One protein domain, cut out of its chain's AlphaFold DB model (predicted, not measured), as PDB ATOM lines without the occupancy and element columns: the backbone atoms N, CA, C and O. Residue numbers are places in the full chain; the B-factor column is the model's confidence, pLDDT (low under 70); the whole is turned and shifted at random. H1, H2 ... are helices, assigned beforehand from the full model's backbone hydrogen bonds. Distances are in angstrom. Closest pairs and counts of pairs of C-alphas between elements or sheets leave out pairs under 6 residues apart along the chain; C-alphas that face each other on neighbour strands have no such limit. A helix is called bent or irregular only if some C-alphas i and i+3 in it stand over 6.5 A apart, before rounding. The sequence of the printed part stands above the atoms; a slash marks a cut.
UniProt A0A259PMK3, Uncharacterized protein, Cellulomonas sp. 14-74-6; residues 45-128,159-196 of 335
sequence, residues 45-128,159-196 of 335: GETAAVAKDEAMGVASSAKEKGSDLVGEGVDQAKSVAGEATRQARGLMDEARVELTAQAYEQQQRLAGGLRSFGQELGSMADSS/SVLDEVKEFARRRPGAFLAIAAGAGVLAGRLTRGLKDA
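This is residues 45 to 128 and 159 to 196 of the 335 residues of an uncharacterized protein of Cellulomonas sp. 14-74-6 (UniProt A0A259PMK3). Picture an open, hollow frame of three sides, made by H1 and the two arms of the bent helix H2, with H4 passing slantwise through the empty middle and touching none of the three sides. H3 is joined to the first end of H4 at a corner and lies off to one side of the frame. The printed part has 122 residues with four named helices, H1, H2, H3 and H4 in that order along the chain, and no named strand; its class is all helix. With a radius of gyration of the C-alphas of 20.9 A the whole is only just extended, close to loose, and the C-alphas span 54 by 45 by 34 A along their three main axes.

Find C-alpha 45 at (152.858, 13.871, 49.906), the first printed residue; from there H1 runs through residues 45 to 67, 31.6 A from first to last C-alpha. Pass on to C-alpha 73 at (189.521, 17.154, 60.081), where H2, residues 73 to 127, begins. By its hydrogen bonds H2 was assigned as one helix, but it is bent: C-alphas 101 and 104 are 7.3 A apart. Read it as two arms: H2a, residues 73 to 101, is 41.5 A long, and H2b, residues 104 to 127, is 36.0 A long; residues 102 and 103 belong to neither. H2b is itself irregular, with C-alphas 105 and 108 at 6.7 A, and its line is a rough one. After the cut, look for H3 in residues 159 to 170, 16.3 A long, and then for H4 in residues 172 to 194, 31.7 A long, which ends with C-alpha 194 at (184.243, -1.471, 32.613).

Start with H1, which touches no helix and is apart from H2a, although a tight link of 5 residues joins H1 to H2. At the bend, the lines of H2a and H2b stand at 73 degrees, about perpendicular, but only just. H2a and H2b touch no helix, and H1 and H2b are apart. Now look at H3 and H4: they touch only at the corner by their link, and only just, with 3 pairs of C-alphas within 8 A. Their closest C-alphas are those of Ala 168 and Phe 175, 5.4 A apart; H3 touches with residues 167 to 168 alone, H4 with residues 174 to 175 alone. Their lines stand at a steep tilt of 57 degrees and they run opposite ways. H4 has its centre 2.1 A from the mean of the C-alphas, the nearest of the elements, yet it is apart from H1, H2a and H2b. H3 is apart from the same three. Along the backbone, every O i to N i+4 pair is within hydrogen-bond range in H1, H2a, H3 and H4; in H2b it is 18 of 20.

The two C-alphas farthest apart are those of Glu 72 and Asp 126, at 55.5 A, and from Gly 45 to Ala 196 the first and last printed C-alphas are 39.9 A apart. Residues 129 to 158 are not printed, and across this cut C-alpha 128 and C-alpha 159 are 38.3 A apart; the link from H2 to H3 is the one across the cut. Of the links that are printed whole, H1 to H2 and H3 to H4 are tight. Residues 45 to 128 stand free, and so do residues 169 to 174 and 177 to 196. The mean pLDDT of the printed part is 77.7, and 33 residues are under 70, among them residues 45 to 48, 65 to 77 and 101 to 110 of this predicted model.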
ATOM      1  N   GLY A  45     152.533  13.015  48.765       53.34
ATOM      2  CA  GLY A  45     152.858  13.871  49.906       53.34
ATOM      3  C   GLY A  45     153.430  13.069  51.073       53.34
ATOM      4  O   GLY A  45     154.398  13.501  51.686       53.34
ATOM      5  N   GLU A  46     152.887  11.880  51.328       63.97
ATOM      6  CA  GLU A  46     153.320  10.999  52.417       63.97
ATOM      7  C   GLU A  46     154.690  10.356  52.139       63.97
ATOM      8  O   GLU A  46     155.582  10.422  52.979       63.97
ATOM      9  N   THR A  47     154.932   9.861  50.918       64.75
ATOM     10  CA  THR A  47     156.256   9.345  50.512       64.75
ATOM     11  C   THR A  47     157.312  10.456  50.497       64.75
ATOM     12  O   THR A  47     158.433  10.250  50.962       64.75
ATOM     13  N   ALA A  48     156.968  11.660  50.015       69.06
ATOM     14  CA  ALA A  48     157.870  12.809  50.067       69.06
ATOM     15  C   ALA A  48     158.106  13.300  51.504       69.06
ATOM     16  O   ALA A  48     159.205  13.760  51.804       69.06
ATOM     17  N   ALA A  49     157.114  13.188  52.394       71.81
ATOM     18  CA  ALA A  49     157.264  13.490  53.813       71.81
ATOM     19  C   ALA A  49     158.201  12.485  54.492       71.81
ATOM     20  O   ALA A  49     159.160  12.926  55.107       71.81
ATOM     21  N   VAL A  50     158.008  11.174  54.306       76.56
ATOM     22  CA  VAL A  50     158.892  10.129  54.860       76.56
ATOM     23  C   VAL A  50     160.326  10.278  54.346       76.56
ATOM     24  O   VAL A  50     161.257  10.311  55.143       76.56
ATOM     25  N   ALA A  51     160.523  10.470  53.036       72.81
ATOM     26  CA  ALA A  51     161.857  10.698  52.473       72.81
ATOM     27  C   ALA A  51     162.511  11.988  53.006       72.81
ATOM     28  O   ALA A  51     163.726  12.046  53.195       72.81
ATOM     29  N   LYS A  52     161.714  13.030  53.268       78.81
ATOM     30  CA  LYS A  52     162.169  14.288  53.872       78.81
ATOM     31  C   LYS A  52     162.476  14.137  55.367       78.81
ATOM     32  O   LYS A  52     163.410  14.782  55.836       78.81
ATOM     33  N   ASP A  53     161.734  13.306  56.090       80.69
ATOM     34  CA  ASP A  53     161.930  13.046  57.519       80.69
ATOM     35  C   ASP A  53     163.172  12.177  57.749       80.69
ATOM     36  O   ASP A  53     164.038  12.552  58.537       80.69
ATOM     37  N   GLU A  54     163.368  11.112  56.957       74.06
ATOM     38  CA  GLU A  54     164.631  10.358  56.942       74.06
ATOM     39  C   GLU A  54     165.816  11.245  56.538       74.06
ATOM     40  O   GLU A  54     166.852  11.230  57.205       74.06
ATOM     41  N   ALA A  55     165.672  12.078  55.500       75.62
ATOM     42  CA  ALA A  55     166.721  13.017  55.110       75.62
ATOM     43  C   ALA A  55     167.041  14.032  56.223       75.62
ATOM     44  O   ALA A  55     168.211  14.363  56.418       75.62
ATOM     45  N   MET A  56     166.045  14.499  56.988       78.38
ATOM     46  CA  MET A  56     166.269  15.358  58.156       78.38
ATOM     47  C   MET A  56     166.881  14.601  59.342       78.38
ATOM     48  O   MET A  56     167.743  15.162  60.019       78.38
ATOM     49  N   GLY A  57     166.524  13.335  59.567       78.75
ATOM     50  CA  GLY A  57     167.140  12.477  60.582       78.75
ATOM     51  C   GLY A  57     168.617  12.193  60.290       78.75
ATOM     52  O   GLY A  57     169.470  12.341  61.170       78.75
ATOM     53  N   VAL A  58     168.946  11.884  59.031       78.00
ATOM     54  CA  VAL A  58     170.330  11.717  58.559       78.00
ATOM     55  C   VAL A  58     171.086  13.045  58.611       78.00
ATOM     56  O   VAL A  58     172.204  13.072  59.119       78.00
ATOM     57  N   ALA A  59     170.493  14.156  58.161       78.31
ATOM     58  CA  ALA A  59     171.132  15.472  58.219       78.31
ATOM     59  C   ALA A  59     171.393  15.942  59.660       78.31
ATOM     60  O   ALA A  59     172.439  16.532  59.922       78.31
ATOM     61  N   SER A  60     170.491  15.651  60.601       75.88
ATOM     62  CA  SER A  60     170.672  15.971  62.026       75.88
ATOM     63  C   SER A  60     171.764  15.099  62.647       75.88
ATOM     64  O   SER A  60     172.718  15.632  63.205       75.88
ATOM     65  N   SER A  61     171.722  13.783  62.408       71.75
ATOM     66  CA  SER A  61     172.766  12.843  62.849       71.75
ATOM     67  C   SER A  61     174.151  13.188  62.281       71.75
ATOM     68  O   SER A  61     175.164  13.048  62.965       71.75
ATOM     69  N   ALA A  62     174.210  13.634  61.023       70.81
ATOM     70  CA  ALA A  62     175.437  14.069  60.362       70.81
ATOM     71  C   ALA A  62     175.915  15.442  60.857       70.81
ATOM     72  O   ALA A  62     177.117  15.683  60.896       70.81
ATOM     73  N   LYS A  63     175.004  16.331  61.267       73.69
ATOM     74  CA  LYS A  63     175.345  17.613  61.896       73.69
ATOM     75  C   LYS A  63     175.944  17.402  63.286       73.69
ATOM     76  O   LYS A  63     176.974  17.993  63.577       73.69
ATOM     77  N   GLU A  64     175.336  16.537  64.097       72.00
ATOM     78  CA  GLU A  64     175.774  16.223  65.464       72.00
ATOM     79  C   GLU A  64     177.097  15.449  65.491       72.00
ATOM     80  O   GLU A  64     177.972  15.764  66.285       72.00
ATOM     81  N   LYS A  65     177.301  14.490  64.579       63.00
ATOM     82  CA  LYS A  65     178.596  13.789  64.440       63.00
ATOM     83  C   LYS A  65     179.636  14.580  63.641       63.00
ATOM     84  O   LYS A  65     180.820  14.265  63.693       63.00
ATOM     85  N   GLY A  66     179.195  15.563  62.860       63.34
ATOM     86  CA  GLY A  66     180.049  16.382  62.006       63.34
ATOM     87  C   GLY A  66     180.667  17.569  62.736       63.34
ATOM     88  O   GLY A  66     181.821  17.888  62.465       63.34
ATOM     89  N   SER A  67     179.947  18.203  63.671       63.44
ATOM     90  CA  SER A  67     180.440  19.376  64.411       63.44
ATOM     91  C   SER A  67     181.754  19.115  65.144       63.44
ATOM     92  O   SER A  67     182.633  19.976  65.128       63.44
ATOM     93  N   ASP A  68     181.924  17.914  65.693       63.41
ATOM     94  CA  ASP A  68     183.118  17.525  66.453       63.41
ATOM     95  C   ASP A  68     184.345  17.295  65.548       63.41
ATOM     96  O   ASP A  68     185.485  17.398  65.991       63.41
ATOM     97  N   LEU A  69     184.127  17.032  64.252       62.88
ATOM     98  CA  LEU A  69     185.182  16.773  63.263       62.88
ATOM     99  C   LEU A  69     185.617  18.030  62.488       62.88
ATOM    100  O   LEU A  69     186.645  18.004  61.809       62.88
ATOM    101  N   VAL A  70     184.876  19.140  62.591       61.59
ATOM    102  CA  VAL A  70     185.184  20.405  61.890       61.59
ATOM    103  C   VAL A  70     186.456  21.082  62.429       61.59
ATOM    104  O   VAL A  70     187.098  21.820  61.685       61.59
ATOM    105  N   GLY A  71     186.851  20.816  63.680       61.00
ATOM    106  CA  GLY A  71     188.088  21.350  64.266       61.00
ATOM    107  C   GLY A  71     189.363  20.642  63.789       61.00
ATOM    108  O   GLY A  71     190.316  21.302  63.389       61.00
ATOM    109  N   GLU A  72     189.366  19.306  63.792       60.62
ATOM    110  CA  GLU A  72     190.567  18.480  63.555       60.62
ATOM    111  C   GLU A  72     190.691  18.003  62.088       60.62
ATOM    112  O   GLU A  72     191.785  17.797  61.560       60.62
ATOM    113  N   GLY A  73     189.561  17.814  61.392       57.09
ATOM    114  CA  GLY A  73     189.521  17.154  60.081       57.09
ATOM    115  C   GLY A  73     189.872  18.043  58.883       57.09
ATOM    116  O   GLY A  73     190.205  17.528  57.813       57.09
ATOM    117  N   VAL A  74     189.816  19.372  59.028       65.75
ATOM    118  CA  VAL A  74     189.988  20.317  57.905       65.75
ATOM    119  C   VAL A  74     191.396  20.257  57.305       65.75
ATOM    120  O   VAL A  74     191.544  20.342  56.083       65.75
ATOM    121  N   ASP A  75     192.430  20.064  58.121       67.88
ATOM    122  CA  ASP A  75     193.812  20.002  57.629       67.88
ATOM    123  C   ASP A  75     194.163  18.632  57.029       67.88
ATOM    124  O   ASP A  75     194.860  18.563  56.012       67.88
ATOM    125  N   GLN A  76     193.568  17.548  57.541       65.12
ATOM    126  CA  GLN A  76     193.636  16.237  56.888       65.12
ATOM    127  C   GLN A  76     192.920  16.250  55.526       65.12
ATOM    128  O   GLN A  76     193.464  15.752  54.537       65.12
ATOM    129  N   ALA A  77     191.750  16.892  55.433       68.69
ATOM    130  CA  ALA A  77     190.997  17.018  54.186       68.69
ATOM    131  C   ALA A  77     191.774  17.785  53.097       68.69
ATOM    132  O   ALA A  77     191.762  17.371  51.938       68.69
ATOM    133  N   LYS A  78     192.504  18.855  53.454       72.19
ATOM    134  CA  LYS A  78     193.395  19.574  52.518       72.19
ATOM    135  C   LYS A  78     194.514  18.676  51.983       72.19
ATOM    136  O   LYS A  78     194.806  18.724  50.787       72.19
ATOM    137  N   SER A  79     195.114  17.849  52.842       75.38
ATOM    138  CA  SER A  79     196.176  16.909  52.453       75.38
ATOM    139  C   SER A  79     195.662  15.856  51.461       75.38
ATOM    140  O   SER A  79     196.217  15.702  50.370       75.38
ATOM    141  N   VAL A  80     194.531  15.214  51.781       76.25
ATOM    142  CA  VAL A  80     193.882  14.216  50.912       76.25
ATOM    143  C   VAL A  80     193.425  14.834  49.588       76.25
ATOM    144  O   VAL A  80     193.656  14.247  48.534       76.25
ATOM    145  N   ALA A  81     192.841  16.037  49.603       79.69
ATOM    146  CA  ALA A  81     192.438  16.736  48.383       79.69
ATOM    147  C   ALA A  81     193.638  17.097  47.490       79.69
ATOM    148  O   ALA A  81     193.554  16.971  46.267       79.69
ATOM    149  N   GLY A  82     194.764  17.511  48.080       79.12
ATOM    150  CA  GLY A  82     195.999  17.797  47.348       79.12
ATOM    151  C   GLY A  82     196.588  16.559  46.669       79.12
ATOM    152  O   GLY A  82     196.988  16.631  45.508       79.12
ATOM    153  N   GLU A  83     196.597  15.420  47.364       77.94
ATOM    154  CA  GLU A  83     197.093  14.147  46.827       77.94
ATOM    155  C   GLU A  83     196.157  13.567  45.757       77.94
ATOM    156  O   GLU A  83     196.597  13.271  44.647       77.94
ATOM    157  N   ALA A  84     194.848  13.528  46.022       83.00
ATOM    158  CA  ALA A  84     193.848  13.101  45.045       83.00
ATOM    159  C   ALA A  84     193.873  13.968  43.771       83.00
ATOM    160  O   ALA A  84     193.752  13.441  42.669       83.00
ATOM    161  N   THR A  85     194.100  15.283  43.892       85.94
ATOM    162  CA  THR A  85     194.234  16.184  42.730       85.94
ATOM    163  C   THR A  85     195.478  15.871  41.895       85.94
ATOM    164  O   THR A  85     195.421  15.964  40.669       85.94
ATOM    165  N   ARG A  86     196.604  15.492  42.521       86.00
ATOM    166  CA  ARG A  86     197.819  15.076  41.795       86.00
ATOM    167  C   ARG A  86     197.575  13.788  41.008       86.00
ATOM    168  O   ARG A  86     197.845  13.758  39.811       86.00
ATOM    169  N   GLN A  87     197.007  12.773  41.658       83.50
ATOM    170  CA  GLN A  87     196.714  11.483  41.027       83.50
ATOM    171  C   GLN A  87     195.668  11.620  39.908       83.50
ATOM    172  O   GLN A  87     195.866  11.100  38.813       83.50
ATOM    173  N   ALA A  88     194.602  12.395  40.133       87.44
ATOM    174  CA  ALA A  88     193.571  12.646  39.127       87.44
ATOM    175  C   ALA A  88     194.100  13.397  37.893       87.44
ATOM    176  O   ALA A  88     193.662  13.103  36.784       87.44
ATOM    177  N   ARG A  89     195.050  14.333  38.055       87.31
ATOM    178  CA  ARG A  89     195.703  15.002  36.915       87.31
ATOM    179  C   ARG A  89     196.514  14.026  36.074       87.31
ATOM    180  O   ARG A  89     196.286  13.976  34.874       87.31
ATOM    181  N   GLY A  90     197.363  13.207  36.700       88.12
ATOM    182  CA  GLY A  90     198.144  12.189  35.987       88.12
ATOM    183  C   GLY A  90     197.258  11.248  35.166       88.12
ATOM    184  O   GLY A  90     197.461  11.108  33.965       88.12
ATOM    185  N   LEU A  91     196.204  10.706  35.788       83.94
ATOM    186  CA  LEU A  91     195.224   9.852  35.108       83.94
ATOM    187  C   LEU A  91     194.469  10.578  33.982       83.94
ATOM    188  O   LEU A  91     194.127   9.958  32.981       83.94
ATOM    189  N   MET A  92     194.183  11.876  34.127       86.50
ATOM    190  CA  MET A  92     193.455  12.642  33.111       86.50
ATOM    191  C   MET A  92     194.337  13.056  31.929       86.50
ATOM    192  O   MET A  92     193.839  13.099  30.805       86.50
ATOM    193  N   ASP A  93     195.619  13.335  32.160       87.50
ATOM    194  CA  ASP A  93     196.596  13.595  31.101       87.50
ATOM    195  C   ASP A  93     196.886  12.308  30.309       87.50
ATOM    196  O   ASP A  93     196.840  12.322  29.078       87.50
ATOM    197  N   GLU A  94     197.069  11.177  30.999       82.56
ATOM    198  CA  GLU A  94     197.235   9.852  30.388       82.56
ATOM    199  C   GLU A  94     195.991   9.443  29.581       82.56
ATOM    200  O   GLU A  94     196.094   9.171  28.382       82.56
ATOM    201  N   ALA A  95     194.792   9.548  30.170       81.56
ATOM    202  CA  ALA A  95     193.535   9.296  29.465       81.56
ATOM    203  C   ALA A  95     193.313  10.251  28.280       81.56
ATOM    204  O   ALA A  95     192.738   9.846  27.274       81.56
ATOM    205  N   ARG A  96     193.770  11.511  28.344       85.25
ATOM    206  CA  ARG A  96     193.706  12.436  27.197       85.25
ATOM    207  C   ARG A  96     194.573  11.964  26.042       85.25
ATOM    208  O   ARG A  96     194.114  12.006  24.899       85.25
ATOM    209  N   VAL A  97     195.804  11.542  26.320       80.88
ATOM    210  CA  VAL A  97     196.724  11.031  25.297       80.88
ATOM    211  C   VAL A  97     196.165   9.742  24.695       80.88
ATOM    212  O   VAL A  97     196.109   9.616  23.472       80.88
ATOM    213  N   GLU A  98     195.656   8.838  25.534       76.19
ATOM    214  CA  GLU A  98     195.072   7.567  25.106       76.19
ATOM    215  C   GLU A  98     193.783   7.750  24.282       76.19
ATOM    216  O   GLU A  98     193.705   7.226  23.169       76.19
ATOM    217  N   LEU A  99     192.815   8.559  24.742       72.06
ATOM    218  CA  LEU A  99     191.613   8.881  23.954       72.06
ATOM    219  C   LEU A  99     191.980   9.527  22.614       72.06
ATOM    220  O   LEU A  99     191.388   9.179  21.596       72.06
ATOM    221  N   THR A 100     192.944  10.452  22.590       76.06
ATOM    222  CA  THR A 100     193.337  11.129  21.341       76.06
ATOM    223  C   THR A 100     193.976  10.153  20.348       76.06
ATOM    224  O   THR A 100     193.741  10.265  19.147       76.06
ATOM    225  N   ALA A 101     194.728   9.162  20.836       68.81
ATOM    226  CA  ALA A 101     195.324   8.117  20.008       68.81
ATOM    227  C   ALA A 101     194.304   7.065  19.526       68.81
ATOM    228  O   ALA A 101     194.396   6.604  18.389       68.81
ATOM    229  N   GLN A 102     193.321   6.695  20.356       63.69
ATOM    230  CA  GLN A 102     192.346   5.632  20.058       63.69
ATOM    231  C   GLN A 102     191.058   6.123  19.365       63.69
ATOM    232  O   GLN A 102     190.308   5.309  18.813       63.69
ATOM    233  N   ALA A 103     190.800   7.437  19.346       60.78
ATOM    234  CA  ALA A 103     189.565   8.023  18.816       60.78
ATOM    235  C   ALA A 103     189.218   7.555  17.392       60.78
ATOM    236  O   ALA A 103     188.051   7.284  17.115       60.78
ATOM    237  N   TYR A 104     190.209   7.413  16.506       61.50
ATOM    238  CA  TYR A 104     189.977   7.104  15.090       61.50
ATOM    239  C   TYR A 104     189.442   5.685  14.817       61.50
ATOM    240  O   TYR A 104     188.722   5.503  13.836       61.50
ATOM    241  N   GLU A 105     189.719   4.691  15.671       63.56
ATOM    242  CA  GLU A 105     189.205   3.318  15.486       63.56
ATOM    243  C   GLU A 105     187.904   3.046  16.263       63.56
ATOM    244  O   GLU A 105     187.061   2.256  15.828       63.56
ATOM    245  N   GLN A 106     187.688   3.720  17.397       62.16
ATOM    246  CA  GLN A 106     186.506   3.494  18.240       62.16
ATOM    247  C   GLN A 106     185.258   4.257  17.759       62.16
ATOM    248  O   GLN A 106     184.130   3.827  18.024       62.16
ATOM    249  N   GLN A 107     185.428   5.339  16.989       65.12
ATOM    250  CA  GLN A 107     184.338   6.221  16.546       65.12
ATOM    251  C   GLN A 107     183.229   5.491  15.765       65.12
ATOM    252  O   GLN A 107     182.046   5.781  15.944       65.12
ATOM    253  N   GLN A 108     183.591   4.504  14.936       65.50
ATOM    254  CA  GLN A 108     182.631   3.726  14.141       65.50
ATOM    255  C   GLN A 108     181.774   2.786  15.006       65.50
ATOM    256  O   GLN A 108     180.588   2.598  14.729       65.50
ATOM    257  N   ARG A 109     182.344   2.236  16.089       66.88
ATOM    258  CA  ARG A 109     181.621   1.377  17.043       66.88
ATOM    259  C   ARG A 109     180.670   2.203  17.911       66.88
ATOM    260  O   ARG A 109     179.518   1.811  18.095       66.88
ATOM    261  N   LEU A 110     181.114   3.385  18.353       69.62
ATOM    262  CA  LEU A 110     180.268   4.356  19.054       69.62
ATOM    263  C   LEU A 110     179.084   4.823  18.197       69.62
ATOM    264  O   LEU A 110     177.957   4.830  18.684       69.62
ATOM    265  N   ALA A 111     179.306   5.160  16.922       75.81
ATOM    266  CA  ALA A 111     178.238   5.598  16.019       75.81
ATOM    267  C   ALA A 111     177.133   4.537  15.839       75.81
ATOM    268  O   ALA A 111     175.950   4.880  15.797       75.81
ATOM    269  N   GLY A 112     177.506   3.250  15.793       76.75
ATOM    270  CA  GLY A 112     176.556   2.134  15.805       76.75
ATOM    271  C   GLY A 112     175.741   2.073  17.101       76.75
ATOM    272  O   GLY A 112     174.511   2.079  17.052       76.75
ATOM    273  N   GLY A 113     176.415   2.098  18.257       81.12
ATOM    274  CA  GLY A 113     175.763   2.064  19.573       81.12
ATOM    275  C   GLY A 113     174.812   3.241  19.816       81.12
ATOM    276  O   GLY A 113     173.677   3.037  20.240       81.12
ATOM    277  N   LEU A 114     175.229   4.463  19.469       81.88
ATOM    278  CA  LEU A 114     174.408   5.678  19.549       81.88
ATOM    279  C   LEU A 114     173.152   5.597  18.669       81.88
ATOM    280  O   LEU A 114     172.085   6.049  19.083       81.88
ATOM    281  N   ARG A 115     173.250   5.003  17.470       80.31
ATOM    282  CA  ARG A 115     172.095   4.824  16.581       80.31
ATOM    283  C   ARG A 115     171.108   3.789  17.123       80.31
ATOM    284  O   ARG A 115     169.915   4.082  17.131       80.31
ATOM    285  N   SER A 116     171.577   2.641  17.614       80.50
ATOM    286  CA  SER A 116     170.698   1.646  18.248       80.50
ATOM    287  C   SER A 116     170.045   2.191  19.522       80.50
ATOM    288  O   SER A 116     168.835   2.074  19.679       80.50
ATOM    289  N   PHE A 117     170.802   2.879  20.382       82.38
ATOM    290  CA  PHE A 117     170.254   3.511  21.584       82.38
ATOM    291  C   PHE A 117     169.208   4.585  21.252       82.38
ATOM    292  O   PHE A 117     168.159   4.637  21.885       82.38
ATOM    293  N   GLY A 118     169.438   5.405  20.219       81.56
ATOM    294  CA  GLY A 118     168.462   6.395  19.755       81.56
ATOM    295  C   GLY A 118     167.172   5.786  19.190       81.56
ATOM    296  O   GLY A 118     166.106   6.375  19.350       81.56
ATOM    297  N   GLN A 119     167.245   4.605  18.567       87.19
ATOM    298  CA  GLN A 119     166.066   3.861  18.100       87.19
ATOM    299  C   GLN A 119     165.249   3.297  19.273       87.19
ATOM    300  O   GLN A 119     164.022   3.394  19.263       87.19
ATOM    301  N   GLU A 120     165.917   2.781  20.306       80.31
ATOM    302  CA  GLU A 120     165.288   2.326  21.553       80.31
ATOM    303  C   GLU A 120     164.587   3.493  22.278       80.31
ATOM    304  O   GLU A 120     163.412   3.405  22.636       80.31
ATOM    305  N   LEU A 121     165.282   4.629  22.422       77.94
ATOM    306  CA  LEU A 121     164.769   5.817  23.111       77.94
ATOM    307  C   LEU A 121     163.607   6.480  22.364       77.94
ATOM    308  O   LEU A 121     162.656   6.918  23.004       77.94
ATOM    309  N   GLY A 122     163.660   6.532  21.027       79.38
ATOM    310  CA  GLY A 122     162.543   6.997  20.201       79.38
ATOM    311  C   GLY A 122     161.306   6.116  20.381       79.38
ATOM    312  O   GLY A 122     160.223   6.626  20.643       79.38
ATOM    313  N   SER A 123     161.495   4.792  20.368       76.38
ATOM    314  CA  SER A 123     160.412   3.821  20.582       76.38
ATOM    315  C   SER A 123     159.782   3.954  21.978       76.38
ATOM    316  O   SER A 123     158.558   3.931  22.112       76.38
ATOM    317  N   MET A 124     160.599   4.164  23.021       64.00
ATOM    318  CA  MET A 124     160.099   4.478  24.365       64.00
ATOM    319  C   MET A 124     159.367   5.825  24.420       64.00
ATOM    320  O   MET A 124     158.313   5.907  25.052       64.00
ATOM    321  N   ALA A 125     159.883   6.867  23.766       73.25
ATOM    322  CA  ALA A 125     159.282   8.200  23.771       73.25
ATOM    323  C   ALA A 125     157.907   8.222  23.083       73.25
ATOM    324  O   ALA A 125     156.957   8.727  23.679       73.25
ATOM    325  N   ASP A 126     157.771   7.602  21.906       71.06
ATOM    326  CA  ASP A 126     156.483   7.471  21.209       71.06
ATOM    327  C   ASP A 126     155.460   6.705  22.072       71.06
ATOM    328  O   ASP A 126     154.302   7.119  22.192       71.06
ATOM    329  N   SER A 127     155.901   5.651  22.776       63.84
ATOM    330  CA  SER A 127     155.060   4.899  23.725       63.84
ATOM    331  C   SER A 127     154.733   5.641  25.034       63.84
ATOM    332  O   SER A 127     153.845   5.216  25.767       63.84
ATOM    333  N   SER A 128     155.406   6.758  25.335       59.84
ATOM    334  CA  SER A 128     155.239   7.525  26.586       59.84
ATOM    335  C   SER A 128     154.250   8.696  26.465       59.84
ATOM    336  O   SER A 128     154.210   9.573  27.329       59.84
ATOM    337  N   SER A 159     185.194  31.320  30.575       78.56
ATOM    338  CA  SER A 159     184.320  31.934  31.596       78.56
ATOM    339  C   SER A 159     183.599  30.891  32.453       78.56
ATOM    340  O   SER A 159     183.436  31.079  33.660       78.56
ATOM    341  N   VAL A 160     183.246  29.755  31.840       83.00
ATOM    342  CA  VAL A 160     182.456  28.677  32.450       83.00
ATOM    343  C   VAL A 160     183.107  28.164  33.738       83.00
ATOM    344  O   VAL A 160     182.417  27.872  34.715       83.00
ATOM    345  N   LEU A 161     184.442  28.080  33.775       86.25
ATOM    346  CA  LEU A 161     185.182  27.614  34.951       86.25
ATOM    347  C   LEU A 161     185.104  28.603  36.119       86.25
ATOM    348  O   LEU A 161     184.936  28.177  37.265       86.25
ATOM    349  N   ASP A 162     185.190  29.907  35.852       88.56
ATOM    350  CA  ASP A 162     185.052  30.927  36.892       88.56
ATOM    351  C   ASP A 162     183.596  31.065  37.364       88.56
ATOM    352  O   ASP A 162     183.358  31.240  38.559       88.56
ATOM    353  N   GLU A 163     182.614  30.866  36.483       86.94
ATOM    354  CA  GLU A 163     181.187  30.852  36.829       86.94
ATOM    355  C   GLU A 163     180.815  29.623  37.693       86.94
ATOM    356  O   GLU A 163     180.108  29.762  38.696       86.94
ATOM    357  N   VAL A 164     181.372  28.436  37.408       91.31
ATOM    358  CA  VAL A 164     181.244  27.235  38.268       91.31
ATOM    359  C   VAL A 164     181.908  27.444  39.635       91.31
ATOM    360  O   VAL A 164     181.352  27.067  40.668       91.31
ATOM    361  N   LYS A 165     183.087  28.068  39.664       91.38
ATOM    362  CA  LYS A 165     183.853  28.374  40.882       91.38
ATOM    363  C   LYS A 165     183.161  29.420  41.758       91.38
ATOM    364  O   LYS A 165     183.128  29.257  42.978       91.38
ATOM    365  N   GLU A 166     182.567  30.452  41.163       93.62
ATOM    366  CA  GLU A 166     181.731  31.431  41.865       93.62
ATOM    367  C   GLU A 166     180.444  30.778  42.388       93.62
ATOM    368  O   GLU A 166     180.096  30.961  43.554       93.62
ATOM    369  N   PHE A 167     179.779  29.923  41.601       94.00
ATOM    370  CA  PHE A 167     178.619  29.160  42.073       94.00
ATOM    371  C   PHE A 167     178.960  28.265  43.277       94.00
ATOM    372  O   PHE A 167     178.234  28.277  44.274       94.00
ATOM    373  N   ALA A 168     180.083  27.540  43.227       94.19
ATOM    374  CA  ALA A 168     180.547  26.690  44.323       94.19
ATOM    375  C   ALA A 168     180.827  27.490  45.608       94.19
ATOM    376  O   ALA A 168     180.443  27.061  46.697       94.19
ATOM    377  N   ARG A 169     181.431  28.681  45.487       94.94
ATOM    378  CA  ARG A 169     181.666  29.606  46.611       94.94
ATOM    379  C   ARG A 169     180.371  30.182  47.177       94.94
ATOM    380  O   ARG A 169     180.212  30.268  48.392       94.94
ATOM    381  N   ARG A 170     179.438  30.570  46.305       96.81
ATOM    382  CA  ARG A 170     178.201  31.272  46.670       96.81
ATOM    383  C   ARG A 170     177.092  30.334  47.159       96.81
ATOM    384  O   ARG A 170     176.181  30.782  47.853       96.81
ATOM    385  N   ARG A 171     177.135  29.046  46.793       95.94
ATOM    386  CA  ARG A 171     176.151  28.011  47.171       95.94
ATOM    387  C   ARG A 171     176.810  26.639  47.426       95.94
ATOM    388  O   ARG A 171     176.484  25.674  46.728       95.94
ATOM    389  N   PRO A 172     177.670  26.498  48.454       90.31
ATOM    390  CA  PRO A 172     178.448  25.275  48.685       90.31
ATOM    391  C   PRO A 172     177.586  24.010  48.826       90.31
ATOM    392  O   PRO A 172     177.883  22.992  48.208       90.31
ATOM    393  N   GLY A 173     176.464  24.073  49.556       95.44
ATOM    394  CA  GLY A 173     175.567  22.919  49.719       95.44
ATOM    395  C   GLY A 173     174.884  22.466  48.420       95.44
ATOM    396  O   GLY A 173     174.756  21.269  48.179       95.44
ATOM    397  N   ALA A 174     174.494  23.404  47.549       94.62
ATOM    398  CA  ALA A 174     173.881  23.069  46.262       94.62
ATOM    399  C   ALA A 174     174.910  22.476  45.290       94.62
ATOM    400  O   ALA A 174     174.610  21.506  44.599       94.62
ATOM    401  N   PHE A 175     176.132  23.019  45.277       93.50
ATOM    402  CA  PHE A 175     177.237  22.461  44.501       93.50
ATOM    403  C   PHE A 175     177.557  21.023  44.926       93.50
ATOM    404  O   PHE A 175     177.637  20.152  44.067       93.50
ATOM    405  N   LEU A 176     177.650  20.745  46.232       93.31
ATOM    406  CA  LEU A 176     177.883  19.386  46.737       93.31
ATOM    407  C   LEU A 176     176.742  18.419  46.385       93.31
ATOM    408  O   LEU A 176     177.017  17.290  45.989       93.31
ATOM    409  N   ALA A 177     175.479  18.850  46.463       94.31
ATOM    410  CA  ALA A 177     174.338  18.020  46.064       94.31
ATOM    411  C   ALA A 177     174.359  17.678  44.560       94.31
ATOM    412  O   ALA A 177     174.159  16.523  44.183       94.31
ATOM    413  N   ILE A 178     174.655  18.664  43.704       93.75
ATOM    414  CA  ILE A 178     174.794  18.468  42.252       93.75
ATOM    415  C   ILE A 178     175.994  17.563  41.944       93.75
ATOM    416  O   ILE A 178     175.857  16.617  41.172       93.75
ATOM    417  N   ALA A 179     177.146  17.803  42.574       92.38
ATOM    418  CA  ALA A 179     178.359  17.013  42.383       92.38
ATOM    419  C   ALA A 179     178.188  15.559  42.850       92.38
ATOM    420  O   ALA A 179     178.645  14.648  42.164       92.38
ATOM    421  N   ALA A 180     177.483  15.319  43.960       93.75
ATOM    422  CA  ALA A 180     177.151  13.973  44.420       93.75
ATOM    423  C   ALA A 180     176.217  13.252  43.432       93.75
ATOM    424  O   ALA A 180     176.493  12.115  43.048       93.75
ATOM    425  N   GLY A 181     175.157  13.919  42.959       94.44
ATOM    426  CA  GLY A 181     174.253  13.363  41.947       94.44
ATOM    427  C   GLY A 181     174.971  13.034  40.634       94.44
ATOM    428  O   GLY A 181     174.867  11.915  40.129       94.44
ATOM    429  N   ALA A 182     175.768  13.973  40.118       93.56
ATOM    430  CA  ALA A 182     176.583  13.780  38.920       93.56
ATOM    431  C   ALA A 182     177.627  12.666  39.103       93.56
ATOM    432  O   ALA A 182     177.792  11.835  38.214       93.56
ATOM    433  N   GLY A 183     178.283  12.598  40.266       87.81
ATOM    434  CA  GLY A 183     179.268  11.570  40.602       87.81
ATOM    435  C   GLY A 183     178.676  10.161  40.666       87.81
ATOM    436  O   GLY A 183     179.295   9.222  40.172       87.81
ATOM    437  N   VAL A 184     177.456   9.999  41.192       91.44
ATOM    438  CA  VAL A 184     176.744   8.707  41.175       91.44
ATOM    439  C   VAL A 184     176.397   8.287  39.744       91.44
ATOM    440  O   VAL A 184     176.601   7.127  39.385       91.44
ATOM    441  N   LEU A 185     175.915   9.212  38.908       88.31
ATOM    442  CA  LEU A 185     175.598   8.926  37.504       88.31
ATOM    443  C   LEU A 185     176.858   8.562  36.701       88.31
ATOM    444  O   LEU A 185     176.883   7.525  36.038       88.31
ATOM    445  N   ALA A 186     177.921   9.362  36.820       87.75
ATOM    446  CA  ALA A 186     179.201   9.123  36.160       87.75
ATOM    447  C   ALA A 186     179.855   7.820  36.639       87.75
ATOM    448  O   ALA A 186     180.242   6.997  35.816       87.75
ATOM    449  N   GLY A 187     179.894   7.567  37.952       86.19
ATOM    450  CA  GLY A 187     180.451   6.336  38.517       86.19
ATOM    451  C   GLY A 187     179.711   5.076  38.059       86.19
ATOM    452  O   GLY A 187     180.347   4.062  37.767       86.19
ATOM    453  N   ARG A 188     178.377   5.134  37.918       81.19
ATOM    454  CA  ARG A 188     177.595   4.021  37.351       81.19
ATOM    455  C   ARG A 188     177.836   3.832  35.853       81.19
ATOM    456  O   ARG A 188     177.895   2.684  35.419       81.19
ATOM    457  N   LEU A 189     178.021   4.907  35.083       80.81
ATOM    458  CA  LEU A 189     178.392   4.819  33.667       80.81
ATOM    459  C   LEU A 189     179.794   4.213  33.492       80.81
ATOM    460  O   LEU A 189     179.953   3.256  32.740       80.81
ATOM    461  N   THR A 190     180.790   4.698  34.238       81.31
ATOM    462  CA  THR A 190     182.159   4.156  34.233       81.31
ATOM    463  C   THR A 190     182.188   2.683  34.642       81.31
ATOM    464  O   THR A 190     182.923   1.898  34.049       81.31
ATOM    465  N   ARG A 191     181.357   2.277  35.615       75.81
ATOM    466  CA  ARG A 191     181.211   0.865  35.993       75.81
ATOM    467  C   ARG A 191     180.629   0.025  34.851       75.81
ATOM    468  O   ARG A 191     181.202  -1.007  34.531       75.81
ATOM    469  N   GLY A 192     179.553   0.490  34.212       75.06
ATOM    470  CA  GLY A 192     178.912  -0.221  33.100       75.06
ATOM    471  C   GLY A 192     179.792  -0.359  31.854       75.06
ATOM    472  O   GLY A 192     179.715  -1.378  31.178       75.06
ATOM    473  N   LEU A 193     180.655   0.624  31.578       69.50
ATOM    474  CA  LEU A 193     181.678   0.521  30.530       69.50
ATOM    475  C   LEU A 193     182.735  -0.529  30.899       69.50
ATOM    476  O   LEU A 193     183.019  -1.418  30.107       69.50
ATOM    477  N   LYS A 194     183.244  -0.500  32.138       73.00
ATOM    478  CA  LYS A 194     184.243  -1.471  32.613       73.00
ATOM    479  C   LYS A 194     183.739  -2.920  32.611       73.00
ATOM    480  O   LYS A 194     184.512  -3.820  32.307       73.00
ATOM    481  N   ASP A 195     182.463  -3.139  32.921       64.00
ATOM    482  CA  ASP A 195     181.837  -4.469  32.890       64.00
ATOM    483  C   ASP A 195     181.528  -4.957  31.448       64.00
ATOM    484  O   ASP A 195     181.164  -6.117  31.257       64.00
ATOM    485  N   ALA A 196     181.677  -4.104  30.421       59.16
ATOM    486  CA  ALA A 196     181.485  -4.465  29.010       59.16
ATOM    487  C   ALA A 196     182.772  -4.951  28.309       59.16
ATOM    488  O   ALA A 196     182.680  -5.643  27.293       59.16
TER     489      ALA A 196